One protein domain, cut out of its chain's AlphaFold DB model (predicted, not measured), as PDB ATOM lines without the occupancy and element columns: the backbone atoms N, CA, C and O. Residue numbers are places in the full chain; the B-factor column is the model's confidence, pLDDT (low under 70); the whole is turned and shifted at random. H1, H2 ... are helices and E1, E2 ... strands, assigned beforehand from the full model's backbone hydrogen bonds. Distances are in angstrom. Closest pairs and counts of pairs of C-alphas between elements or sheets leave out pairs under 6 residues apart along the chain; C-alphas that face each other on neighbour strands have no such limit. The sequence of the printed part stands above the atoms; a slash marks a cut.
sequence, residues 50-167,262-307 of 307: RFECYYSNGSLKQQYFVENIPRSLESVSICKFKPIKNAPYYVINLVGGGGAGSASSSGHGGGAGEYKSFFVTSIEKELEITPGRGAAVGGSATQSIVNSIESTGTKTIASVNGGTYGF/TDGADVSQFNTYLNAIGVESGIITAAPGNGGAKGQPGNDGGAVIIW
ATOM      1  N   ARG A  50     -21.826 -30.095  18.167       94.12
ATOM      2  CA  ARG A  50     -21.310 -30.752  16.978       94.12
ATOM      3  C   ARG A  50     -21.958 -32.106  16.778       94.12
ATOM      4  O   ARG A  50     -22.299 -32.805  17.729       94.12
ATOM      5  N   PHE A  51     -22.118 -32.467  15.525       96.06
ATOM      6  CA  PHE A  51     -22.532 -33.777  15.075       96.06
ATOM      7  C   PHE A  51     -21.336 -34.423  14.401       96.06
ATOM      8  O   PHE A  51     -20.727 -33.810  13.531       96.06
ATOM      9  N   GLU A  52     -21.010 -35.642  14.798       96.69
ATOM     10  CA  GLU A  52     -19.919 -36.428  14.240       96.69
ATOM     11  C   GLU A  52     -20.495 -37.622  13.482       96.69
ATOM     12  O   GLU A  52     -21.381 -38.313  13.987       96.69
ATOM     13  N   CYS A  53     -19.968 -37.880  12.289       97.44
ATOM     14  CA  CYS A  53     -20.277 -39.057  11.490       97.44
ATOM     15  C   CYS A  53     -18.987 -39.638  10.912       97.44
ATOM     16  O   CYS A  53     -18.296 -38.977  10.136       97.44
ATOM     17  N   TYR A  54     -18.644 -40.860  11.306       96.69
ATOM     18  CA  TYR A  54     -17.371 -41.484  10.948       96.69
ATOM     19  C   TYR A  54     -17.430 -42.997  11.106       96.69
ATOM     20  O   TYR A  54     -18.301 -43.535  11.788       96.69
ATOM     21  N   TYR A  55     -16.488 -43.700  10.489       95.31
ATOM     22  CA  TYR A  55     -16.354 -45.136  10.687       95.31
ATOM     23  C   TYR A  55     -15.482 -45.445  11.904       95.31
ATOM     24  O   TYR A  55     -14.417 -44.869  12.097       95.31
ATOM     25  N   SER A  56     -15.931 -46.398  12.715       92.69
ATOM     26  CA  SER A  56     -15.158 -46.967  13.815       92.69
ATOM     27  C   SER A  56     -15.329 -48.478  13.799       92.69
ATOM     28  O   SER A  56     -16.456 -48.983  13.803       92.69
ATOM     29  N   ASN A  57     -14.212 -49.210  13.739       87.56
ATOM     30  CA  ASN A  57     -14.193 -50.673  13.628       87.56
ATOM     31  C   ASN A  57     -15.086 -51.191  12.479       87.56
ATOM     32  O   ASN A  57     -15.881 -52.115  12.650       87.56
ATOM     33  N   GLY A  58     -15.019 -50.529  11.319       86.19
ATOM     34  CA  GLY A  58     -15.770 -50.881  10.108       86.19
ATOM     35  C   GLY A  58     -17.261 -50.521  10.118       86.19
ATOM     36  O   GLY A  58     -17.886 -50.542   9.057       86.19
ATOM     37  N   SER A  59     -17.824 -50.140  11.268       92.69
ATOM     38  CA  SER A  59     -19.218 -49.705  11.402       92.69
ATOM     39  C   SER A  59     -19.326 -48.186  11.337       92.69
ATOM     40  O   SER A  59     -18.531 -47.482  11.960       92.69
ATOM     41  N   LEU A  60     -20.330 -47.678  10.621       95.75
ATOM     42  CA  LEU A  60     -20.614 -46.249  10.599       95.75
ATOM     43  C   LEU A  60     -21.231 -45.835  11.940       95.75
ATOM     44  O   LEU A  60     -22.184 -46.452  12.429       95.75
ATOM     45  N   LYS A  61     -20.648 -44.809  12.549       95.75
ATOM     46  CA  LYS A  61     -21.051 -44.248  13.830       95.75
ATOM     47  C   LYS A  61     -21.549 -42.829  13.643       95.75
ATOM     48  O   LYS A  61     -20.961 -42.063  12.882       95.75
ATOM     49  N   GLN A  62     -22.585 -42.480  14.395       96.25
ATOM     50  CA  GLN A  62     -23.006 -41.097  14.569       96.25
ATOM     51  C   GLN A  62     -23.063 -40.728  16.050       96.25
ATOM     52  O   GLN A  62     -23.407 -41.564  16.893       96.25
ATOM     53  N   GLN A  63     -22.730 -39.479  16.367       95.06
ATOM     54  CA  GLN A  63     -22.791 -38.964  17.731       95.06
ATOM     55  C   GLN A  63     -23.061 -37.462  17.742       95.06
ATOM     56  O   GLN A  63     -22.504 -36.707  16.947       95.06
ATOM     57  N   TYR A  64     -23.897 -37.019  18.677       94.31
ATOM     58  CA  TYR A  64     -24.106 -35.601  18.955       94.31
ATOM     59  C   TYR A  64     -23.318 -35.186  20.195       94.31
ATOM     60  O   TYR A  64     -23.222 -35.938  21.163       94.31
ATOM     61  N   PHE A  65     -22.832 -33.956  20.191       92.75
ATOM     62  CA  PHE A  65     -22.243 -33.280  21.334       92.75
ATOM     63  C   PHE A  65     -22.966 -31.954  21.515       92.75
ATOM     64  O   PHE A  65     -23.140 -31.201  20.557       92.75
ATOM     65  N   VAL A  66     -23.384 -31.663  22.741       89.31
ATOM     66  CA  VAL A  66     -23.975 -30.370  23.112       89.31
ATOM     67  C   VAL A  66     -23.143 -29.834  24.260       89.31
ATOM     68  O   VAL A  66     -22.978 -30.544  25.249       89.31
ATOM     69  N   GLU A  67     -22.565 -28.643  24.101       85.94
ATOM     70  CA  GLU A  67     -21.612 -28.064  25.064       85.94
ATOM     71  C   GLU A  67     -20.454 -29.025  25.395       85.94
ATOM     72  O   GLU A  67     -20.063 -29.193  26.547       85.94
ATOM     73  N   ASN A  68     -19.927 -29.707  24.369       81.38
ATOM     74  CA  ASN A  68     -18.900 -30.758  24.473       81.38
ATOM     75  C   ASN A  68     -19.286 -31.996  25.302       81.38
ATOM     76  O   ASN A  68     -18.452 -32.876  25.505       81.38
ATOM     77  N   ILE A  69     -20.549 -32.133  25.708       86.19
ATOM     78  CA  ILE A  69     -21.035 -33.330  26.394       86.19
ATOM     79  C   ILE A  69     -21.484 -34.354  25.342       86.19
ATOM     80  O   ILE A  69     -22.432 -34.070  24.594       86.19
ATOM     81  N   PRO A  70     -20.846 -35.539  25.269       89.44
ATOM     82  CA  PRO A  70     -21.236 -36.581  24.330       89.44
ATOM     83  C   PRO A  70     -22.641 -37.104  24.634       89.44
ATOM     84  O   PRO A  70     -22.999 -37.387  25.779       89.44
ATOM     85  N   ARG A  71     -23.436 -37.284  23.582       91.06
ATOM     86  CA  ARG A  71     -24.680 -38.064  23.594       91.06
ATOM     87  C   ARG A  71     -24.394 -39.520  23.214       91.06
ATOM     88  O   ARG A  71     -23.234 -39.915  23.070       91.06
ATOM     89  N   SER A  72     -25.448 -40.326  23.084       89.50
ATOM     90  CA  SER A  72     -25.351 -41.731  22.678       89.50
ATOM     91  C   SER A  72     -24.560 -41.880  21.380       89.50
ATOM     92  O   SER A  72     -24.824 -41.197  20.392       89.50
ATOM     93  N   LEU A  73     -23.582 -42.785  21.402       93.06
ATOM     94  CA  LEU A  73     -22.884 -43.235  20.208       93.06
ATOM     95  C   LEU A  73     -23.726 -44.324  19.542       93.06
ATOM     96  O   LEU A  73     -23.947 -45.387  20.125       93.06
ATOM     97  N   GLU A  74     -24.176 -44.075  18.321       94.44
ATOM     98  CA  GLU A  74     -25.087 -44.965  17.601       94.44
ATOM     99  C   GLU A  74     -24.377 -45.617  16.414       94.44
ATOM    100  O   GLU A  74     -23.670 -44.948  15.665       94.44
ATOM    101  N   SER A  75     -24.569 -46.928  16.234       95.38
ATOM    102  CA  SER A  75     -24.232 -47.615  14.981       95.38
ATOM    103  C   SER A  75     -25.377 -47.441  13.994       95.38
ATOM    104  O   SER A  75     -26.501 -47.842  14.289       95.38
ATOM    105  N   VAL A  76     -25.085 -46.904  12.816       95.00
ATOM    106  CA  VAL A  76     -26.080 -46.633  11.773       95.00
ATOM    107  C   VAL A  76     -25.606 -47.164  10.423       95.00
ATOM    108  O   VAL A  76     -24.427 -47.444  10.240       95.00
ATOM    109  N   SER A  77     -26.520 -47.329   9.464       90.94
ATOM    110  CA  SER A  77     -26.166 -47.613   8.063       90.94
ATOM    111  C   SER A  77     -25.886 -46.336   7.268       90.94
ATOM    112  O   SER A  77     -25.083 -46.349   6.340       90.94
ATOM    113  N   ILE A  78     -26.533 -45.236   7.655       92.88
ATOM    114  CA  ILE A  78     -26.371 -43.895   7.100       92.88
ATOM    115  C   ILE A  78     -26.503 -42.880   8.234       92.88
ATOM    116  O   ILE A  78     -27.352 -43.039   9.114       92.88
ATOM    117  N   CYS A  79     -25.668 -41.846   8.232       96.62
ATOM    118  CA  CYS A  79     -25.755 -40.785   9.227       96.62
ATOM    119  C   CYS A  79     -26.856 -39.802   8.849       96.62
ATOM    120  O   CYS A  79     -26.911 -39.340   7.707       96.62
ATOM    121  N   LYS A  80     -27.703 -39.454   9.820       96.25
ATOM    122  CA  LYS A  80     -28.820 -38.525   9.621       96.25
ATOM    123  C   LYS A  80     -28.701 -37.353  10.580       96.25
ATOM    124  O   LYS A  80     -28.858 -37.500  11.795       96.25
ATOM    125  N   PHE A  81     -28.438 -36.179  10.020       96.00
ATOM    126  CA  PHE A  81     -28.375 -34.939  10.777       96.00
ATOM    127  C   PHE A  81     -29.696 -34.184  10.679       96.00
ATOM    128  O   PHE A  81     -30.120 -33.781   9.594       96.00
ATOM    129  N   LYS A  82     -30.329 -33.955  11.831       93.69
ATOM    130  CA  LYS A  82     -31.536 -33.130  11.928       93.69
ATOM    131  C   LYS A  82     -31.147 -31.695  12.283       93.69
ATOM    132  O   LYS A  82     -30.466 -31.511  13.292       93.69
ATOM    133  N   PRO A  83     -31.609 -30.686  11.523       90.69
ATOM    134  CA  PRO A  83     -31.326 -29.290  11.829       90.69
ATOM    135  C   PRO A  83     -31.756 -28.916  13.243       90.69
ATOM    136  O   PRO A  83     -32.851 -29.265  13.700       90.69
ATOM    137  N   ILE A  84     -30.901 -28.163  13.928       90.81
ATOM    138  CA  ILE A  84     -31.168 -27.694  15.277       90.81
ATOM    139  C   ILE A  84     -31.942 -26.378  15.203       90.81
ATOM    140  O   ILE A  84     -31.548 -25.411  14.548       90.81
ATOM    141  N   LYS A  85     -33.090 -26.331  15.883       86.06
ATOM    142  CA  LYS A  85     -33.912 -25.115  15.941       86.06
ATOM    143  C   LYS A  85     -33.077 -23.965  16.502       86.06
ATOM    144  O   LYS A  85     -32.340 -24.181  17.449       86.06
ATOM    145  N   ASN A  86     -33.220 -22.760  15.950       85.38
ATOM    146  CA  ASN A  86     -32.550 -21.530  16.405       85.38
ATOM    147  C   ASN A  86     -31.005 -21.534  16.358       85.38
ATOM    148  O   ASN A  86     -30.386 -20.667  16.976       85.38
ATOM    149  N   ALA A  87     -30.377 -22.465  15.632       87.38
ATOM    150  CA  ALA A  87     -28.959 -22.351  15.297       87.38
ATOM    151  C   ALA A  87     -28.739 -21.183  14.309       87.38
ATOM    152  O   ALA A  87     -29.492 -21.075  13.336       87.38
ATOM    153  N   PRO A  88     -27.755 -20.293  14.543       85.12
ATOM    154  CA  PRO A  88     -27.537 -19.112  13.705       85.12
ATOM    155  C   PRO A  88     -26.849 -19.421  12.367       85.12
ATOM    156  O   PRO A  88     -27.041 -18.686  11.404       85.12
ATOM    157  N   TYR A  89     -26.017 -20.457  12.329       90.62
ATOM    158  CA  TYR A  89     -25.323 -20.954  11.148       90.62
ATOM    159  C   TYR A  89     -24.869 -22.389  11.414       90.62
ATOM    160  O   TYR A  89     -24.887 -22.850  12.553       90.62
ATOM    161  N   TYR A  90     -24.436 -23.072  10.362       93.94
ATOM    162  CA  TYR A  90     -23.771 -24.358  10.452       93.94
ATOM    163  C   TYR A  90     -22.463 -24.331   9.675       93.94
ATOM    164  O   TYR A  90     -22.344 -23.678   8.634       93.94
ATOM    165  N   VAL A  91     -21.493 -25.090  10.165       95.06
ATOM    166  CA  VAL A  91     -20.250 -25.373   9.450       95.06
ATOM    167  C   VAL A  91     -20.189 -26.869   9.200       95.06
ATOM    168  O   VAL A  91     -20.043 -27.651  10.139       95.06
ATOM    169  N   ILE A  92     -20.332 -27.267   7.939       96.25
ATOM    170  CA  ILE A  92     -20.236 -28.661   7.506       96.25
ATOM    171  C   ILE A  92     -18.782 -28.913   7.125       96.25
ATOM    172  O   ILE A  92     -18.295 -28.402   6.121       96.25
ATOM    173  N   ASN A  93     -18.087 -29.706   7.921       97.31
ATOM    174  CA  ASN A  93     -16.731 -30.147   7.645       97.31
ATOM    175  C   ASN A  93     -16.781 -31.574   7.116       97.31
ATOM    176  O   ASN A  93     -17.365 -32.446   7.757       97.31
ATOM    177  N   LEU A  94     -16.179 -31.806   5.955       97.44
ATOM    178  CA  LEU A  94     -16.244 -33.085   5.261       97.44
ATOM    179  C   LEU A  94     -14.851 -33.478   4.781       97.44
ATOM    180  O   LEU A  94     -14.150 -32.651   4.197       97.44
ATOM    181  N   VAL A  95     -14.473 -34.736   4.996       98.06
ATOM    182  CA  VAL A  95     -13.234 -35.309   4.461       98.06
ATOM    183  C   VAL A  95     -13.513 -36.613   3.731       98.06
ATOM    184  O   VAL A  95     -14.277 -37.437   4.239       98.06
ATOM    185  N   GLY A  96     -12.915 -36.807   2.553       97.75
ATOM    186  CA  GLY A  96     -12.963 -38.073   1.813       97.75
ATOM    187  C   GLY A  96     -12.211 -39.201   2.527       97.75
ATOM    188  O   GLY A  96     -11.478 -38.955   3.484       97.75
ATOM    189  N   GLY A  97     -12.373 -40.446   2.067       97.38
ATOM    190  CA  GLY A  97     -11.508 -41.538   2.533       97.38
ATOM    191  C   GLY A  97     -10.050 -41.299   2.131       97.38
ATOM    192  O   GLY A  97      -9.795 -40.584   1.168       97.38
ATOM    193  N   GLY A  98      -9.089 -41.883   2.835       96.38
ATOM    194  CA  GLY A  98      -7.675 -41.845   2.464       96.38
ATOM    195  C   GLY A  98      -7.301 -42.950   1.481       96.38
ATOM    196  O   GLY A  98      -7.811 -44.072   1.561       96.38
ATOM    197  N   GLY A  99      -6.411 -42.640   0.541       94.00
ATOM    198  CA  GLY A  99      -5.904 -43.615  -0.421       94.00
ATOM    199  C   GLY A  99      -4.936 -44.603   0.226       94.00
ATOM    200  O   GLY A  99      -4.327 -44.309   1.255       94.00
ATOM    201  N   ALA A 100      -4.795 -45.791  -0.356       94.06
ATOM    202  CA  ALA A 100      -3.921 -46.822   0.187       94.06
ATOM    203  C   ALA A 100      -2.481 -46.577  -0.248       94.06
ATOM    204  O   ALA A 100      -2.246 -46.044  -1.331       94.06
ATOM    205  N   GLY A 101      -1.518 -47.002   0.563       92.25
ATOM    206  CA  GLY A 101      -0.128 -47.022   0.135       92.25
ATOM    207  C   GLY A 101       0.130 -48.123  -0.885       92.25
ATOM    208  O   GLY A 101      -0.536 -49.163  -0.905       92.25
ATOM    209  N   SER A 102       1.131 -47.899  -1.726       90.00
ATOM    210  CA  SER A 102       1.523 -48.852  -2.747       90.00
ATOM    211  C   SER A 102       2.134 -50.112  -2.151       90.00
ATOM    212  O   SER A 102       2.932 -50.048  -1.217       90.00
ATOM    213  N   ALA A 103       1.757 -51.270  -2.696       87.50
ATOM    214  CA  ALA A 103       2.310 -52.568  -2.306       87.50
ATOM    215  C   ALA A 103       3.662 -52.882  -2.978       87.50
ATOM    216  O   ALA A 103       4.308 -53.872  -2.641       87.50
ATOM    217  N   SER A 104       4.087 -52.063  -3.943       84.50
ATOM    218  CA  SER A 104       5.325 -52.269  -4.691       84.50
ATOM    219  C   SER A 104       6.561 -51.926  -3.862       84.50
ATOM    220  O   SER A 104       6.547 -50.998  -3.052       84.50
ATOM    221  N   SER A 105       7.676 -52.620  -4.106       79.19
ATOM    222  CA  SER A 105       8.967 -52.296  -3.486       79.19
ATOM    223  C   SER A 105       9.448 -50.889  -3.858       79.19
ATOM    224  O   SER A 105      10.070 -50.232  -3.024       79.19
ATOM    225  N   SER A 106       9.088 -50.392  -5.044       77.69
ATOM    226  CA  SER A 106       9.345 -49.020  -5.507       77.69
ATOM    227  C   SER A 106       8.210 -48.035  -5.211       77.69
ATOM    228  O   SER A 106       8.268 -46.899  -5.669       77.69
ATOM    229  N   GLY A 107       7.163 -48.466  -4.505       85.19
ATOM    230  CA  GLY A 107       5.984 -47.653  -4.221       85.19
ATOM    231  C   GLY A 107       6.093 -46.791  -2.960       85.19
ATOM    232  O   GLY A 107       6.967 -47.022  -2.120       85.19
ATOM    233  N   HIS A 108       5.159 -45.849  -2.819       90.19
ATOM    234  CA  HIS A 108       5.050 -44.901  -1.701       90.19
ATOM    235  C   HIS A 108       3.697 -44.983  -0.975       90.19
ATOM    236  O   HIS A 108       2.799 -45.719  -1.386       90.19
ATOM    237  N   GLY A 109       3.549 -44.251   0.128       91.50
ATOM    238  CA  GLY A 109       2.309 -44.107   0.884       91.50
ATOM    239  C   GLY A 109       1.202 -43.408   0.091       91.50
ATOM    240  O   GLY A 109       1.446 -42.743  -0.911       91.50
ATOM    241  N   GLY A 110      -0.039 -43.609   0.522       92.56
ATOM    242  CA  GLY A 110      -1.235 -43.044  -0.090       92.56
ATOM    243  C   GLY A 110      -1.460 -41.587   0.298       92.56
ATOM    244  O   GLY A 110      -0.991 -41.123   1.343       92.56
ATOM    245  N   GLY A 111      -2.203 -40.882  -0.556       92.25
ATOM    246  CA  GLY A 111      -2.629 -39.508  -0.319       92.25
ATOM    247  C   GLY A 111      -3.801 -39.427   0.659       92.25
ATOM    248  O   GLY A 111      -4.660 -40.317   0.712       92.25
ATOM    249  N   ALA A 112      -3.862 -38.336   1.420       95.12
ATOM    250  CA  ALA A 112      -5.000 -38.045   2.283       95.12
ATOM    251  C   ALA A 112      -6.258 -37.697   1.464       95.12
ATOM    252  O   ALA A 112      -6.178 -37.174   0.352       95.12
ATOM    253  N   GLY A 113      -7.429 -37.973   2.035       95.31
ATOM    254  CA  GLY A 113      -8.715 -37.548   1.495       95.31
ATOM    255  C   GLY A 113      -8.854 -36.029   1.475       95.31
ATOM    256  O   GLY A 113      -8.353 -35.330   2.361       95.31
ATOM    257  N   GLU A 114      -9.565 -35.516   0.472       95.75
ATOM    258  CA  GLU A 114      -9.805 -34.085   0.332       95.75
ATOM    259  C   GLU A 114     -10.660 -33.585   1.500       95.75
ATOM    260  O   GLU A 114     -11.711 -34.155   1.797       95.75
ATOM    261  N   TYR A 115     -10.216 -32.507   2.148       96.88
ATOM    262  CA  TYR A 115     -10.946 -31.831   3.216       96.88
ATOM    263  C   TYR A 115     -11.531 -30.512   2.706       96.88
ATOM    264  O   TYR A 115     -10.811 -29.681   2.149       96.88
ATOM    265  N   LYS A 116     -12.830 -30.294   2.937       96.81
ATOM    266  CA  LYS A 116     -13.485 -28.996   2.729       96.81
ATOM    267  C   LYS A 116     -14.403 -28.646   3.894       96.81
ATOM    268  O   LYS A 116     -15.023 -29.512   4.515       96.81
ATOM    269  N   SER A 117     -14.510 -27.346   4.149       95.75
ATOM    270  CA  SER A 117     -15.440 -26.762   5.109       95.75
ATOM    271  C   SER A 117     -16.447 -25.885   4.371       95.75
ATOM    272  O   SER A 117     -16.062 -25.037   3.562       95.75
ATOM    273  N   PHE A 118     -17.733 -26.099   4.627       93.88
ATOM    274  CA  PHE A 118     -18.838 -25.398   3.984       93.88
ATOM    275  C   PHE A 118     -19.618 -24.620   5.041       93.88
ATOM    276  O   PHE A 118     -20.188 -25.203   5.964       93.88
ATOM    277  N   PHE A 119     -19.656 -23.297   4.898       93.38
ATOM    278  CA  PHE A 119     -20.462 -22.430   5.751       93.38
ATOM    279  C   PHE A 119     -21.873 -22.300   5.176       93.38
ATOM    280  O   PHE A 119     -22.035 -21.911   4.017       93.38
ATOM    281  N   VAL A 120     -22.895 -22.591   5.981       90.44
ATOM    282  CA  VAL A 120     -24.304 -22.440   5.592       90.44
ATOM    283  C   VAL A 120     -25.079 -21.687   6.670       90.44
ATOM    284  O   VAL A 120     -24.928 -21.936   7.862       90.44
ATOM    285  N   THR A 121     -25.921 -20.741   6.262       86.31
ATOM    286  CA  THR A 121     -26.697 -19.896   7.188       86.31
ATOM    287  C   THR A 121     -27.948 -20.589   7.721       86.31
ATOM    288  O   THR A 121     -28.439 -20.238   8.790       86.31
ATOM    289  N   SER A 122     -28.465 -21.587   7.005       84.88
ATOM    290  CA  SER A 122     -29.591 -22.407   7.442       84.88
ATOM    291  C   SER A 122     -29.530 -23.799   6.813       84.88
ATOM    292  O   SER A 122     -28.987 -23.993   5.727       84.88
ATOM    293  N   ILE A 123     -30.111 -24.775   7.512       87.88
ATOM    294  CA  ILE A 123     -30.406 -26.105   6.982       87.88
ATOM    295  C   ILE A 123     -31.892 -26.345   7.255       87.88
ATOM    296  O   ILE A 123     -32.319 -26.361   8.408       87.88
ATOM    297  N   GLU A 124     -32.691 -26.469   6.200       86.56
ATOM    298  CA  GLU A 124     -34.153 -26.588   6.317       86.56
ATOM    299  C   GLU A 124     -34.633 -28.041   6.397       86.56
ATOM    300  O   GLU A 124     -35.706 -28.320   6.935       86.56
ATOM    301  N   LYS A 125     -33.841 -28.969   5.855       91.69
ATOM    302  CA  LYS A 125     -34.166 -30.390   5.721       91.69
ATOM    303  C   LYS A 125     -33.148 -31.266   6.437       91.69
ATOM    304  O   LYS A 125     -32.043 -30.833   6.742       91.69
ATOM    305  N   GLU A 126     -33.534 -32.506   6.723       94.81
ATOM    306  CA  GLU A 126     -32.603 -33.505   7.252       94.81
ATOM    307  C   GLU A 126     -31.491 -33.771   6.229       94.81
ATOM    308  O   GLU A 126     -31.749 -33.806   5.024       94.81
ATOM    309  N   LEU A 127     -30.260 -33.937   6.713       96.12
ATOM    310  CA  LEU A 127     -29.117 -34.273   5.877       96.12
ATOM    311  C   LEU A 127     -28.756 -35.747   6.030       96.12
ATOM    312  O   LEU A 127     -28.613 -36.242   7.149       96.12
ATOM    313  N   GLU A 128     -28.545 -36.416   4.906       96.50
ATOM    314  CA  GLU A 128     -27.941 -37.740   4.818       96.50
ATOM    315  C   GLU A 128     -26.462 -37.610   4.494       96.50
ATOM    316  O   GLU A 128     -26.075 -36.996   3.498       96.50
ATOM    317  N   ILE A 129     -25.633 -38.182   5.358       96.88
ATOM    318  CA  ILE A 129     -24.184 -38.070   5.279       96.88
ATOM    319  C   ILE A 129     -23.608 -39.468   5.095       96.88
ATOM    320  O   ILE A 129     -23.837 -40.366   5.911       96.88
ATOM    321  N   THR A 130     -22.828 -39.618   4.032       96.50
ATOM    322  CA  THR A 130     -22.122 -40.851   3.699       96.50
ATOM    323  C   THR A 130     -20.635 -40.536   3.630       96.50
ATOM    324  O   THR A 130     -20.177 -40.006   2.614       96.50
ATOM    325  N   PRO A 131     -19.870 -40.814   4.700       97.06
ATOM    326  CA  PRO A 131     -18.425 -40.697   4.643       97.06
ATOM    327  C   PRO A 131     -17.837 -41.668   3.614       97.06
ATOM    328  O   PRO A 131     -18.320 -42.788   3.438       97.06
ATOM    329  N   GLY A 132     -16.784 -41.229   2.942       96.31
ATOM    330  CA  GLY A 132     -16.016 -42.019   2.002       96.31
ATOM    331  C   GLY A 132     -15.322 -43.173   2.707       96.31
ATOM    332  O   GLY A 132     -14.952 -43.085   3.875       96.31
ATOM    333  N   ARG A 133     -15.140 -44.274   1.996       96.12
ATOM    334  CA  ARG A 133     -14.392 -45.432   2.460       96.12
ATOM    335  C   ARG A 133     -12.919 -45.239   2.141       96.12
ATOM    336  O   ARG A 133     -12.567 -44.802   1.042       96.12
ATOM    337  N   GLY A 134     -12.082 -45.576   3.110       95.12
ATOM    338  CA  GLY A 134     -10.648 -45.690   2.927       95.12
ATOM    339  C   GLY A 134     -10.359 -46.783   1.909       95.12
ATOM    340  O   GLY A 134     -11.097 -47.769   1.794       95.12
ATOM    341  N   ALA A 135      -9.308 -46.591   1.128       93.88
ATOM    342  CA  ALA A 135      -8.924 -47.579   0.142       93.88
ATOM    343  C   ALA A 135      -8.349 -48.835   0.805       93.88
ATOM    344  O   ALA A 135      -7.509 -48.752   1.704       93.88
ATOM    345  N   ALA A 136      -8.729 -50.002   0.286       91.62
ATOM    346  CA  ALA A 136      -7.957 -51.219   0.504       91.62
ATOM    347  C   ALA A 136      -6.592 -51.118  -0.198       91.62
ATOM    348  O   ALA A 136      -6.426 -50.333  -1.134       91.62
ATOM    349  N   VAL A 137      -5.626 -51.935   0.232       84.56
ATOM    350  CA  VAL A 137      -4.297 -52.012  -0.396       84.56
ATOM    351  C   VAL A 137      -4.446 -52.204  -1.911       84.56
ATOM    352  O   VAL A 137      -5.128 -53.127  -2.352       84.56
ATOM    353  N   GLY A 138      -3.830 -51.318  -2.697       75.31
ATOM    354  CA  GLY A 138      -3.931 -51.325  -4.163       75.31
ATOM    355  C   GLY A 138      -5.049 -50.459  -4.761       75.31
ATOM    356  O   GLY A 138      -5.205 -50.453  -5.978       75.31
ATOM    357  N   GLY A 139      -5.841 -49.758  -3.942       81.44
ATOM    358  CA  GLY A 139      -6.986 -48.962  -4.397       81.44
ATOM    359  C   GLY A 139      -6.901 -47.462  -4.096       81.44
ATOM    360  O   GLY A 139      -6.077 -46.998  -3.305       81.44
ATOM    361  N   SER A 140      -7.829 -46.715  -4.697       83.44
ATOM    362  CA  SER A 140      -8.132 -45.317  -4.357       83.44
ATOM    363  C   SER A 140      -9.359 -45.241  -3.451       83.44
ATOM    364  O   SER A 140     -10.230 -46.114  -3.495       83.44
ATOM    365  N   ALA A 141      -9.423 -44.208  -2.611       93.56
ATOM    366  CA  ALA A 141     -10.527 -44.040  -1.673       93.56
ATOM    367  C   ALA A 141     -11.782 -43.491  -2.352       93.56
ATOM    368  O   ALA A 141     -11.728 -42.920  -3.443       93.56
ATOM    369  N   THR A 142     -12.922 -43.624  -1.676       96.06
ATOM    370  CA  THR A 142     -14.185 -43.072  -2.169       96.06
ATOM    371  C   THR A 142     -14.469 -41.683  -1.599       96.06
ATOM    372  O   THR A 142     -13.944 -41.276  -0.558       96.06
ATOM    373  N   GLN A 143     -15.311 -40.941  -2.318       96.75
ATOM    374  CA  GLN A 143     -15.760 -39.610  -1.924       96.75
ATOM    375  C   GLN A 143     -16.682 -39.646  -0.700       96.75
ATOM    376  O   GLN A 143     -17.445 -40.598  -0.517       96.75
ATOM    377  N   SER A 144     -16.653 -38.571   0.086       97.50
ATOM    378  CA  SER A 144     -17.661 -38.296   1.113       97.50
ATOM    379  C   SER A 144     -18.733 -37.380   0.546       97.50
ATOM    380  O   SER A 144     -18.407 -36.406  -0.130       97.50
ATOM    381  N   ILE A 145     -19.999 -37.667   0.844       96.69
ATOM    382  CA  ILE A 145     -21.149 -36.955   0.273       96.69
ATOM    383  C   ILE A 145     -22.102 -36.539   1.387       96.69
ATOM    384  O   ILE A 145     -22.375 -37.308   2.312       96.69
ATOM    385  N   VAL A 146     -22.647 -35.332   1.261       96.44
ATOM    386  CA  VAL A 146     -23.774 -34.854   2.059       96.44
ATOM    387  C   VAL A 146     -24.930 -34.513   1.130       96.44
ATOM    388  O   VAL A 146     -24.788 -33.713   0.199       96.44
ATOM    389  N   ASN A 147     -26.086 -35.102   1.408       95.75
ATOM    390  CA  ASN A 147     -27.320 -34.916   0.667       95.75
ATOM    391  C   ASN A 147     -28.394 -34.297   1.568       95.75
ATOM    392  O   ASN A 147     -28.557 -34.711   2.707       95.75
ATOM    393  N   SER A 148     -29.161 -33.345   1.048       94.00
ATOM    394  CA  SER A 148     -30.416 -32.884   1.649       94.00
ATOM    395  C   SER A 148     -31.547 -33.843   1.274       94.00
ATOM    396  O   SER A 148     -31.669 -34.194   0.095       94.00
ATOM    397  N   ILE A 149     -32.361 -34.268   2.245       92.75
ATOM    398  CA  ILE A 149     -33.570 -35.067   2.003       92.75
ATOM    399  C   ILE A 149     -34.725 -34.128   1.631       92.75
ATOM    400  O   ILE A 149     -35.287 -33.432   2.480       92.75
ATOM    401  N   GLU A 150     -35.114 -34.141   0.363       89.44
ATOM    402  CA  GLU A 150     -36.214 -33.345  -0.179       89.44
ATOM    403  C   GLU A 150     -37.480 -34.191  -0.375       89.44
ATOM    404  O   GLU A 150     -37.469 -35.420  -0.301       89.44
ATOM    405  N   SER A 151     -38.609 -33.539  -0.665       81.94
ATOM    406  CA  SER A 151     -39.877 -34.236  -0.935       81.94
ATOM    407  C   SER A 151     -39.858 -35.083  -2.213       81.94
ATOM    408  O   SER A 151     -40.657 -36.007  -2.339       81.94
ATOM    409  N   THR A 152     -38.971 -34.771  -3.163       82.25
ATOM    410  CA  THR A 152     -38.864 -35.433  -4.474       82.25
ATOM    411  C   THR A 152     -37.641 -36.347  -4.606       82.25
ATOM    412  O   THR A 152     -37.418 -36.899  -5.681       82.25
ATOM    413  N   GLY A 153     -36.845 -36.514  -3.544       86.88
ATOM    414  CA  GLY A 153     -35.614 -37.307  -3.559       86.88
ATOM    415  C   GLY A 153     -34.509 -36.673  -2.721       86.88
ATOM    416  O   GLY A 153     -34.777 -35.999  -1.731       86.88
ATOM    417  N   THR A 154     -33.256 -36.872  -3.118       89.50
ATOM    418  CA  THR A 154     -32.091 -36.296  -2.440       89.50
ATOM    419  C   THR A 154     -31.364 -35.296  -3.336       89.50
ATOM    420  O   THR A 154     -31.276 -35.473  -4.551       89.50
ATOM    421  N   LYS A 155     -30.834 -34.224  -2.737       91.62
ATOM    422  CA  LYS A 155     -30.010 -33.217  -3.422       91.62
ATOM    423  C   LYS A 155     -28.627 -33.162  -2.791       91.62
ATOM    424  O   LYS A 155     -28.514 -32.838  -1.613       91.62
ATOM    425  N   THR A 156     -27.574 -33.406  -3.565       93.12
ATOM    426  CA  THR A 156     -26.199 -33.249  -3.075       93.12
ATOM    427  C   THR A 156     -25.897 -31.787  -2.772       93.12
ATOM    428  O   THR A 156     -26.043 -30.921  -3.634       93.12
ATOM    429  N   ILE A 157     -25.488 -31.522  -1.531       91.94
ATOM    430  CA  ILE A 157     -25.114 -30.184  -1.059       91.94
ATOM    431  C   ILE A 157     -23.601 -30.020  -0.935       91.94
ATOM    432  O   ILE A 157     -23.091 -28.916  -1.104       91.94
ATOM    433  N   ALA A 158     -22.887 -31.113  -0.666       93.00
ATOM    434  CA  ALA A 158     -21.438 -31.129  -0.564       93.00
ATOM    435  C   ALA A 158     -20.901 -32.503  -0.969       93.00
ATOM    436  O   ALA A 158     -21.487 -33.533  -0.634       93.00
ATOM    437  N   SER A 159     -19.770 -32.506  -1.671       95.56
ATOM    438  CA  SER A 159     -18.973 -33.699  -1.938       95.56
ATOM    439  C   SER A 159     -17.492 -33.333  -1.887       95.56
ATOM    440  O   SER A 159     -17.113 -32.222  -2.277       95.56
ATOM    441  N   VAL A 160     -16.670 -34.251  -1.392       96.62
ATOM    442  CA  VAL A 160     -15.205 -34.143  -1.373       96.62
ATOM    443  C   VAL A 160     -14.595 -35.460  -1.822       96.62
ATOM    444  O   VAL A 160     -15.074 -36.534  -1.445       96.62
ATOM    445  N   ASN A 161     -13.547 -35.383  -2.636       96.00
ATOM    446  CA  ASN A 161     -12.932 -36.567  -3.222       96.00
ATOM    447  C   ASN A 161     -12.160 -37.395  -2.187       96.00
ATOM    448  O   ASN A 161     -11.647 -36.882  -1.190       96.00
ATOM    449  N   GLY A 162     -12.063 -38.698  -2.451       95.06
ATOM    450  CA  GLY A 162     -11.153 -39.580  -1.727       95.06
ATOM    451  C   GLY A 162      -9.691 -39.311  -2.088       95.06
ATOM    452  O   GLY A 162      -9.381 -38.696  -3.108       95.06
ATOM    453  N   GLY A 163      -8.794 -39.789  -1.234       91.69
ATOM    454  CA  GLY A 163      -7.357 -39.735  -1.425       91.69
ATOM    455  C   GLY A 163      -6.899 -40.691  -2.521       91.69
ATOM    456  O   GLY A 163      -7.522 -41.724  -2.800       91.69
ATOM    457  N   THR A 164      -5.786 -40.331  -3.148       89.44
ATOM    458  CA  THR A 164      -5.189 -41.090  -4.244       89.44
ATOM    459  C   THR A 164      -4.369 -42.266  -3.726       89.44
ATOM    460  O   THR A 164      -3.742 -42.198  -2.667       89.44
ATOM    461  N   TYR A 165      -4.362 -43.355  -4.494       88.50
ATOM    462  CA  TYR A 165      -3.437 -44.461  -4.275       88.50
ATOM    463  C   TYR A 165      -1.978 -43.976  -4.277       88.50
ATOM    464  O   TYR A 165      -1.613 -43.060  -5.022       88.50
ATOM    465  N   GLY A 166      -1.157 -44.600  -3.434       87.62
ATOM    466  CA  GLY A 166       0.255 -44.290  -3.304       87.62
ATOM    467  C   GLY A 166       0.987 -44.499  -4.618       87.62
ATOM    468  O   GLY A 166       0.750 -45.474  -5.332       87.62
ATOM    469  N   PHE A 167       1.862 -43.557  -4.959       87.12
ATOM    470  CA  PHE A 167       2.521 -43.590  -6.254       87.12
ATOM    471  C   PHE A 167       3.396 -44.837  -6.395       87.12
ATOM    472  O   PHE A 167       4.187 -45.169  -5.511       87.12
ATOM    473  N   THR A 262       6.593 -40.355   0.030       86.56
ATOM    474  CA  THR A 262       7.180 -40.891   1.262       86.56
ATOM    475  C   THR A 262       6.641 -42.289   1.543       86.56
ATOM    476  O   THR A 262       5.567 -42.644   1.077       86.56
ATOM    477  N   ASP A 263       7.352 -43.104   2.325       87.06
ATOM    478  CA  ASP A 263       6.817 -44.404   2.770       87.06
ATOM    479  C   ASP A 263       5.702 -44.251   3.828       87.06
ATOM    480  O   ASP A 263       4.948 -45.193   4.094       87.06
ATOM    481  N   GLY A 264       5.603 -43.065   4.440       90.56
ATOM    482  CA  GLY A 264       4.596 -42.721   5.436       90.56
ATOM    483  C   GLY A 264       3.248 -42.359   4.814       90.56
ATOM    484  O   GLY A 264       3.143 -42.060   3.632       90.56
ATOM    485  N   ALA A 265       2.203 -42.386   5.635       91.06
ATOM    486  CA  ALA A 265       0.877 -41.918   5.256       91.06
ATOM    487  C   ALA A 265       0.806 -40.384   5.221       91.06
ATOM    488  O   ALA A 265       1.281 -39.730   6.153       91.06
ATOM    489  N   ASP A 266       0.115 -39.825   4.226       92.75
ATOM    490  CA  ASP A 266      -0.274 -38.416   4.273       92.75
ATOM    491  C   ASP A 266      -1.322 -38.193   5.368       92.75
ATOM    492  O   ASP A 266      -2.333 -38.901   5.467       92.75
ATOM    493  N   VAL A 267      -1.091 -37.167   6.184       93.62
ATOM    494  CA  VAL A 267      -1.999 -36.782   7.264       93.62
ATOM    495  C   VAL A 267      -3.078 -35.852   6.722       93.62
ATOM    496  O   VAL A 267      -2.790 -34.850   6.069       93.62
ATOM    497  N   SER A 268      -4.338 -36.151   7.031       95.06
ATOM    498  CA  SER A 268      -5.459 -35.319   6.613       95.06
ATOM    499  C   SER A 268      -5.454 -33.951   7.299       95.06
ATOM    500  O   SER A 268      -5.367 -33.835   8.528       95.06
ATOM    501  N   GLN A 269      -5.672 -32.901   6.504       95.44
ATOM    502  CA  GLN A 269      -5.917 -31.547   7.008       95.44
ATOM    503  C   GLN A 269      -7.156 -31.477   7.911       95.44
ATOM    504  O   GLN A 269      -7.210 -30.642   8.812       95.44
ATOM    505  N   PHE A 270      -8.116 -32.391   7.739       96.62
ATOM    506  CA  PHE A 270      -9.279 -32.475   8.613       96.62
ATOM    507  C   PHE A 270      -8.895 -32.836  10.052       96.62
ATOM    508  O   PHE A 270      -9.404 -32.227  10.987       96.62
ATOM    509  N   ASN A 271      -7.934 -33.742  10.255       94.81
ATOM    510  CA  ASN A 271      -7.440 -34.069  11.597       94.81
ATOM    511  C   ASN A 271      -6.705 -32.884  12.236       94.81
ATOM    512  O   ASN A 271      -6.816 -32.654  13.439       94.81
ATOM    513  N   THR A 272      -6.010 -32.079  11.429       94.19
ATOM    514  CA  THR A 272      -5.408 -30.820  11.900       94.19
ATOM    515  C   THR A 272      -6.489 -29.831  12.341       94.19
ATOM    516  O   THR A 272      -6.380 -29.238  13.413       94.19
ATOM    517  N   TYR A 273      -7.565 -29.703  11.562       95.00
ATOM    518  CA  TYR A 273      -8.718 -28.878  11.914       95.00
ATOM    519  C   TYR A 273      -9.394 -29.342  13.211       95.00
ATOM    520  O   TYR A 273      -9.613 -28.522  14.097       95.00
ATOM    521  N   LEU A 274      -9.678 -30.643  13.355       94.31
ATOM    522  CA  LEU A 274     -10.302 -31.210  14.557       94.31
ATOM    523  C   LEU A 274      -9.486 -30.912  15.822       94.31
ATOM    524  O   LEU A 274     -10.050 -30.474  16.824       94.31
ATOM    525  N   ASN A 275      -8.161 -31.069  15.751       93.12
ATOM    526  CA  ASN A 275      -7.262 -30.682  16.839       93.12
ATOM    527  C   ASN A 275      -7.344 -29.177  17.138       93.12
ATOM    528  O   ASN A 275      -7.435 -28.782  18.297       93.12
ATOM    529  N   ALA A 276      -7.352 -28.331  16.103       92.88
ATOM    530  CA  ALA A 276      -7.396 -26.878  16.261       92.88
ATOM    531  C   ALA A 276      -8.691 -26.375  16.923       92.88
ATOM    532  O   ALA A 276      -8.666 -25.361  17.618       92.88
ATOM    533  N   ILE A 277      -9.812 -27.083  16.742       90.69
ATOM    534  CA  ILE A 277     -11.090 -26.770  17.404       90.69
ATOM    535  C   ILE A 277     -11.281 -27.503  18.746       90.69
ATOM    536  O   ILE A 277     -12.364 -27.432  19.327       90.69
ATOM    537  N   GLY A 278     -10.256 -28.204  19.245       89.69
ATOM    538  CA  GLY A 278     -10.274 -28.865  20.556       89.69
ATOM    539  C   GLY A 278     -11.100 -30.155  20.614       89.69
ATOM    540  O   GLY A 278     -11.661 -30.489  21.657       89.69
ATOM    541  N   VAL A 279     -11.230 -30.885  19.502       90.25
ATOM    542  CA  VAL A 279     -11.854 -32.217  19.505       90.25
ATOM    543  C   VAL A 279     -10.816 -33.244  19.953       90.25
ATOM    544  O   VAL A 279      -9.931 -33.601  19.190       90.25
ATOM    545  N   GLU A 280     -10.943 -33.743  21.183       87.00
ATOM    546  CA  GLU A 280      -9.971 -34.677  21.786       87.00
ATOM    547  C   GLU A 280     -10.448 -36.142  21.817       87.00
ATOM    548  O   GLU A 280      -9.692 -37.053  22.143       87.00
ATOM    549  N   SER A 281     -11.715 -36.397  21.483       87.38
ATOM    550  CA  SER A 281     -12.324 -37.734  21.533       87.38
ATOM    551  C   SER A 281     -13.371 -37.906  20.434       87.38
ATOM    552  O   SER A 281     -13.814 -36.916  19.853       87.38
ATOM    553  N   GLY A 282     -13.797 -39.145  20.182       88.19
ATOM    554  CA  GLY A 282     -14.775 -39.450  19.140       88.19
ATOM    555  C   GLY A 282     -14.095 -39.553  17.781       88.19
ATOM    556  O   GLY A 282     -13.120 -40.299  17.639       88.19
ATOM    557  N   ILE A 283     -14.575 -38.793  16.801       94.12
ATOM    558  CA  ILE A 283     -14.124 -38.870  15.407       94.12
ATOM    559  C   ILE A 283     -12.604 -38.775  15.225       94.12
ATOM    560  O   ILE A 283     -12.048 -39.476  14.383       94.12
ATOM    561  N   ILE A 284     -11.910 -37.972  16.035       92.94
ATOM    562  CA  ILE A 284     -10.460 -37.787  15.897       92.94
ATOM    563  C   ILE A 284      -9.662 -39.080  16.124       92.94
ATOM    564  O   ILE A 284      -8.614 -39.282  15.517       92.94
ATOM    565  N   THR A 285     -10.192 -39.999  16.936       91.75
ATOM    566  CA  THR A 285      -9.564 -41.302  17.213       91.75
ATOM    567  C   THR A 285      -9.604 -42.245  16.014       91.75
ATOM    568  O   THR A 285      -8.763 -43.134  15.907       91.75
ATOM    569  N   ALA A 286     -10.542 -42.032  15.086       93.31
ATOM    570  CA  ALA A 286     -10.600 -42.763  13.826       93.31
ATOM    571  C   ALA A 286      -9.600 -42.222  12.788       93.31
ATOM    572  O   ALA A 286      -9.422 -42.839  11.742       93.31
ATOM    573  N   ALA A 287      -8.960 -41.079  13.072       95.06
ATOM    574  CA  ALA A 287      -8.038 -40.380  12.182       95.06
ATOM    575  C   ALA A 287      -8.549 -40.321  10.724       95.06
ATOM    576  O   ALA A 287      -7.868 -40.800   9.805       95.06
ATOM    577  N   PRO A 288      -9.768 -39.791  10.504       96.38
ATOM    578  CA  PRO A 288     -10.450 -39.882   9.224       96.38
ATOM    579  C   PRO A 288      -9.683 -39.213   8.085       96.38
ATOM    580  O   PRO A 288      -9.055 -38.166   8.257       96.38
ATOM    581  N   GLY A 289      -9.758 -39.830   6.909       96.06
ATOM    582  CA  GLY A 289      -9.159 -39.346   5.670       96.06
ATOM    583  C   GLY A 289      -7.634 -39.423   5.607       96.06
ATOM    584  O   GLY A 289      -7.067 -38.962   4.623       96.06
ATOM    585  N   ASN A 290      -6.944 -39.973   6.612       96.06
ATOM    586  CA  ASN A 290      -5.504 -40.224   6.506       96.06
ATOM    587  C   ASN A 290      -5.212 -41.263   5.419       96.06
ATOM    588  O   ASN A 290      -5.913 -42.272   5.322       96.06
ATOM    589  N   GLY A 291      -4.153 -41.037   4.641       95.06
ATOM    590  CA  GLY A 291      -3.647 -42.033   3.702       95.06
ATOM    591  C   GLY A 291      -3.124 -43.287   4.412       95.06
ATOM    592  O   GLY A 291      -2.974 -43.325   5.633       95.06
ATOM    593  N   GLY A 292      -2.838 -44.329   3.639       94.56
ATOM    594  CA  GLY A 292      -2.137 -45.517   4.117       94.56
ATOM    595  C   GLY A 292      -0.626 -45.356   3.997       94.56
ATOM    596  O   GLY A 292      -0.136 -44.812   3.011       94.56
ATOM    597  N   ALA A 293       0.140 -45.862   4.964       94.31
ATOM    598  CA  ALA A 293       1.575 -46.064   4.757       94.31
ATOM    599  C   ALA A 293       1.805 -47.090   3.632       94.31
ATOM    600  O   ALA A 293       0.878 -47.794   3.225       94.31
ATOM    601  N   LYS A 294       3.033 -47.208   3.129       92.62
ATOM    602  CA  LYS A 294       3.381 -48.200   2.100       92.62
ATOM    603  C   LYS A 294       2.862 -49.604   2.455       92.62
ATOM    604  O   LYS A 294       3.106 -50.116   3.548       92.62
ATOM    605  N   GLY A 295       2.120 -50.213   1.530       91.25
ATOM    606  CA  GLY A 295       1.476 -51.518   1.702       91.25
ATOM    607  C   GLY A 295       0.317 -51.563   2.707       91.25
ATOM    608  O   GLY A 295      -0.149 -52.655   3.026       91.25
ATOM    609  N   GLN A 296      -0.147 -50.420   3.217       94.50
ATOM    610  CA  GLN A 296      -1.237 -50.321   4.190       94.50
ATOM    611  C   GLN A 296      -2.484 -49.663   3.577       94.50
ATOM    612  O   GLN A 296      -2.367 -48.822   2.678       94.50
ATOM    613  N   PRO A 297      -3.691 -50.031   4.049       95.25
ATOM    614  CA  PRO A 297      -4.924 -49.364   3.648       95.25
ATOM    615  C   PRO A 297      -4.964 -47.917   4.157       95.25
ATOM    616  O   PRO A 297      -4.289 -47.572   5.128       95.25
ATOM    617  N   GLY A 298      -5.770 -47.083   3.503       95.25
ATOM    618  CA  GLY A 298      -6.082 -45.743   3.996       95.25
ATOM    619  C   GLY A 298      -7.254 -45.755   4.976       95.25
ATOM    620  O   GLY A 298      -8.057 -46.692   4.999       95.25
ATOM    621  N   ASN A 299      -7.372 -44.699   5.777       96.50
ATOM    622  CA  ASN A 299      -8.458 -44.561   6.743       96.50
ATOM    623  C   ASN A 299      -9.752 -44.098   6.070       96.50
ATOM    624  O   ASN A 299      -9.740 -43.362   5.084       96.50
ATOM    625  N   ASP A 300     -10.892 -44.497   6.629       97.31
ATOM    626  CA  ASP A 300     -12.193 -44.009   6.182       97.31
ATOM    627  C   ASP A 300     -12.330 -42.490   6.382       97.31
ATOM    628  O   ASP A 300     -11.655 -41.885   7.209       97.31
ATOM    629  N   GLY A 301     -13.202 -41.858   5.604       97.06
ATOM    630  CA  GLY A 301     -13.520 -40.442   5.713       97.06
ATOM    631  C   GLY A 301     -14.416 -40.134   6.912       97.06
ATOM    632  O   GLY A 301     -14.765 -40.997   7.724       97.06
ATOM    633  N   GLY A 302     -14.840 -38.879   7.004       97.00
ATOM    634  CA  GLY A 302     -15.673 -38.423   8.107       97.00
ATOM    635  C   GLY A 302     -16.346 -37.089   7.836       97.00
ATOM    636  O   GLY A 302     -16.016 -36.375   6.886       97.00
ATOM    637  N   ALA A 303     -17.303 -36.758   8.692       97.44
ATOM    638  CA  ALA A 303     -17.996 -35.487   8.674       97.44
ATOM    639  C   ALA A 303     -18.202 -34.954  10.092       97.44
ATOM    640  O   ALA A 303     -18.537 -35.711  11.008       97.44
ATOM    641  N   VAL A 304     -18.058 -33.639  10.247       96.94
ATOM    642  CA  VAL A 304     -18.428 -32.909  11.460       96.94
ATOM    643  C   VAL A 304     -19.269 -31.700  11.096       96.94
ATOM    644  O   VAL A 304     -18.818 -30.833  10.351       96.94
ATOM    645  N   ILE A 305     -20.477 -31.612  11.646       95.75
ATOM    646  CA  ILE A 305     -21.339 -30.433  11.509       95.75
ATOM    647  C   ILE A 305     -21.355 -29.696  12.838       95.75
ATOM    648  O   ILE A 305     -21.709 -30.293  13.849       95.75
ATOM    649  N   ILE A 306     -20.991 -28.417  12.838       94.44
ATOM    650  CA  ILE A 306     -20.959 -27.559  14.032       94.44
ATOM    651  C   ILE A 306     -22.060 -26.506  13.918       94.44
ATOM    652  O   ILE A 306     -22.302 -26.021  12.811       94.44
ATOM    653  N   TRP A 307     -22.699 -26.156  15.037       92.19
ATOM    654  CA  TRP A 307     -23.693 -25.080  15.146       92.19
ATOM    655  C   TRP A 307     -23.516 -24.233  16.413       92.19
ATOM    656  O   TRP A 307     -22.889 -24.712  17.390       92.19
TER     657      TRP A 307
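AT A GLANCE: This is residues 50 to 167 and 262 to 307 of the 307 residues of an uncharacterized protein of Brachyspira sp. CAG:484 (UniProt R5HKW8). Two twisted sheets lie partly face to face as a sandwich with crossed strands, and two short helices, H1 and H2, cover the larger sheet's face away from the smaller one. Long unnamed stretches, among them residues 96 to 114, 131 to 143 and 287 to 301, run out side by side from one end of the sandwich and make much of the length. The 164 printed residues hold nine strands, E1 to E9, then H1, H2 and E10; the larger sheet runs E3, E2, E1, E10, E5, E6 and the smaller E4, E7, E8, E9, both antiparallel. The class is mostly strand, with under half of the residues in named elements. The whole is compact, with a radius of gyration of the C-alphas of 15.7 A, and spans 55 by 36 by 26 A, only just elongated.

HOW THE PARTS SIT: E1, residues 50 to 56, and E2, residues 59 to 66, form a hairpin, with N 52 and O 63 at 2.8 A. E3, residues 74 to 76, completes a meander, each strand the antiparallel neighbour of the one before; N 76 and O 60 are 3.0 A apart. On the other side of E1 is E10, residues 302 to 306, with N 53 and O 303 at 2.9 A. E5, residues 90 to 95, is the next neighbour, with N 93 and O 304 at 2.8 A, and E6, residues 115 to 120, is the edge strand, with N 118 and O 92 at 2.8 A. This sheet is strongly twisted. In the second sheet E4, residues 79 to 81, is the neighbour of E7, residues 127 to 130, with N 81 and O 127 at 2.9 A. E8, residues 144 to 150, and E9, residues 153 to 160, continue from E7 as a second meander; N 128 and O 147 are 2.8 A apart, as are N 148 and O 155. The parts of the two sheets that face each other are 8.4 A centre to centre, their strands at 52 degrees; the closest C-alphas of E2 and E4 are those of Gln 62 and Cys 79, at 6.0 A. H1, residues 269 to 276, is on the larger sheet over E5 at a height of 9.9 A, and H2, residues 283 to 286, is on the same face over E1 at 7.7 A. H1 and H2 only just touch, with 3 pairs of C-alphas within 8 A, the closest those of Asn 271 and Ile 284 at 6.4 A. In H1 every O i to N i+4 pair is within hydrogen-bond range; H2 is too short for such a pair.

IN THESE COORDINATES: E1 begins at C-alpha 50, (-21.310, -30.752, 16.978). E2 is 23.1 A from first to last C-alpha, E9 20.8 A, with a bend of 58 degrees at residue 157, and E8 19.2 A. E10 ends at C-alpha 306, (-20.959, -27.559, 14.032).

THE WHOLE: The C-alphas farthest apart are those of Asn 86 and Ser 105, at 55.4 A. Residues 168 to 261 are not printed, and C-alphas 167 and 262 are 9.2 A apart across the cut. The links E5 to E6, E7 to E8 and H2 to E10 are long. Mean pLDDT of the printed part is 92.4, and no printed residue is under 70.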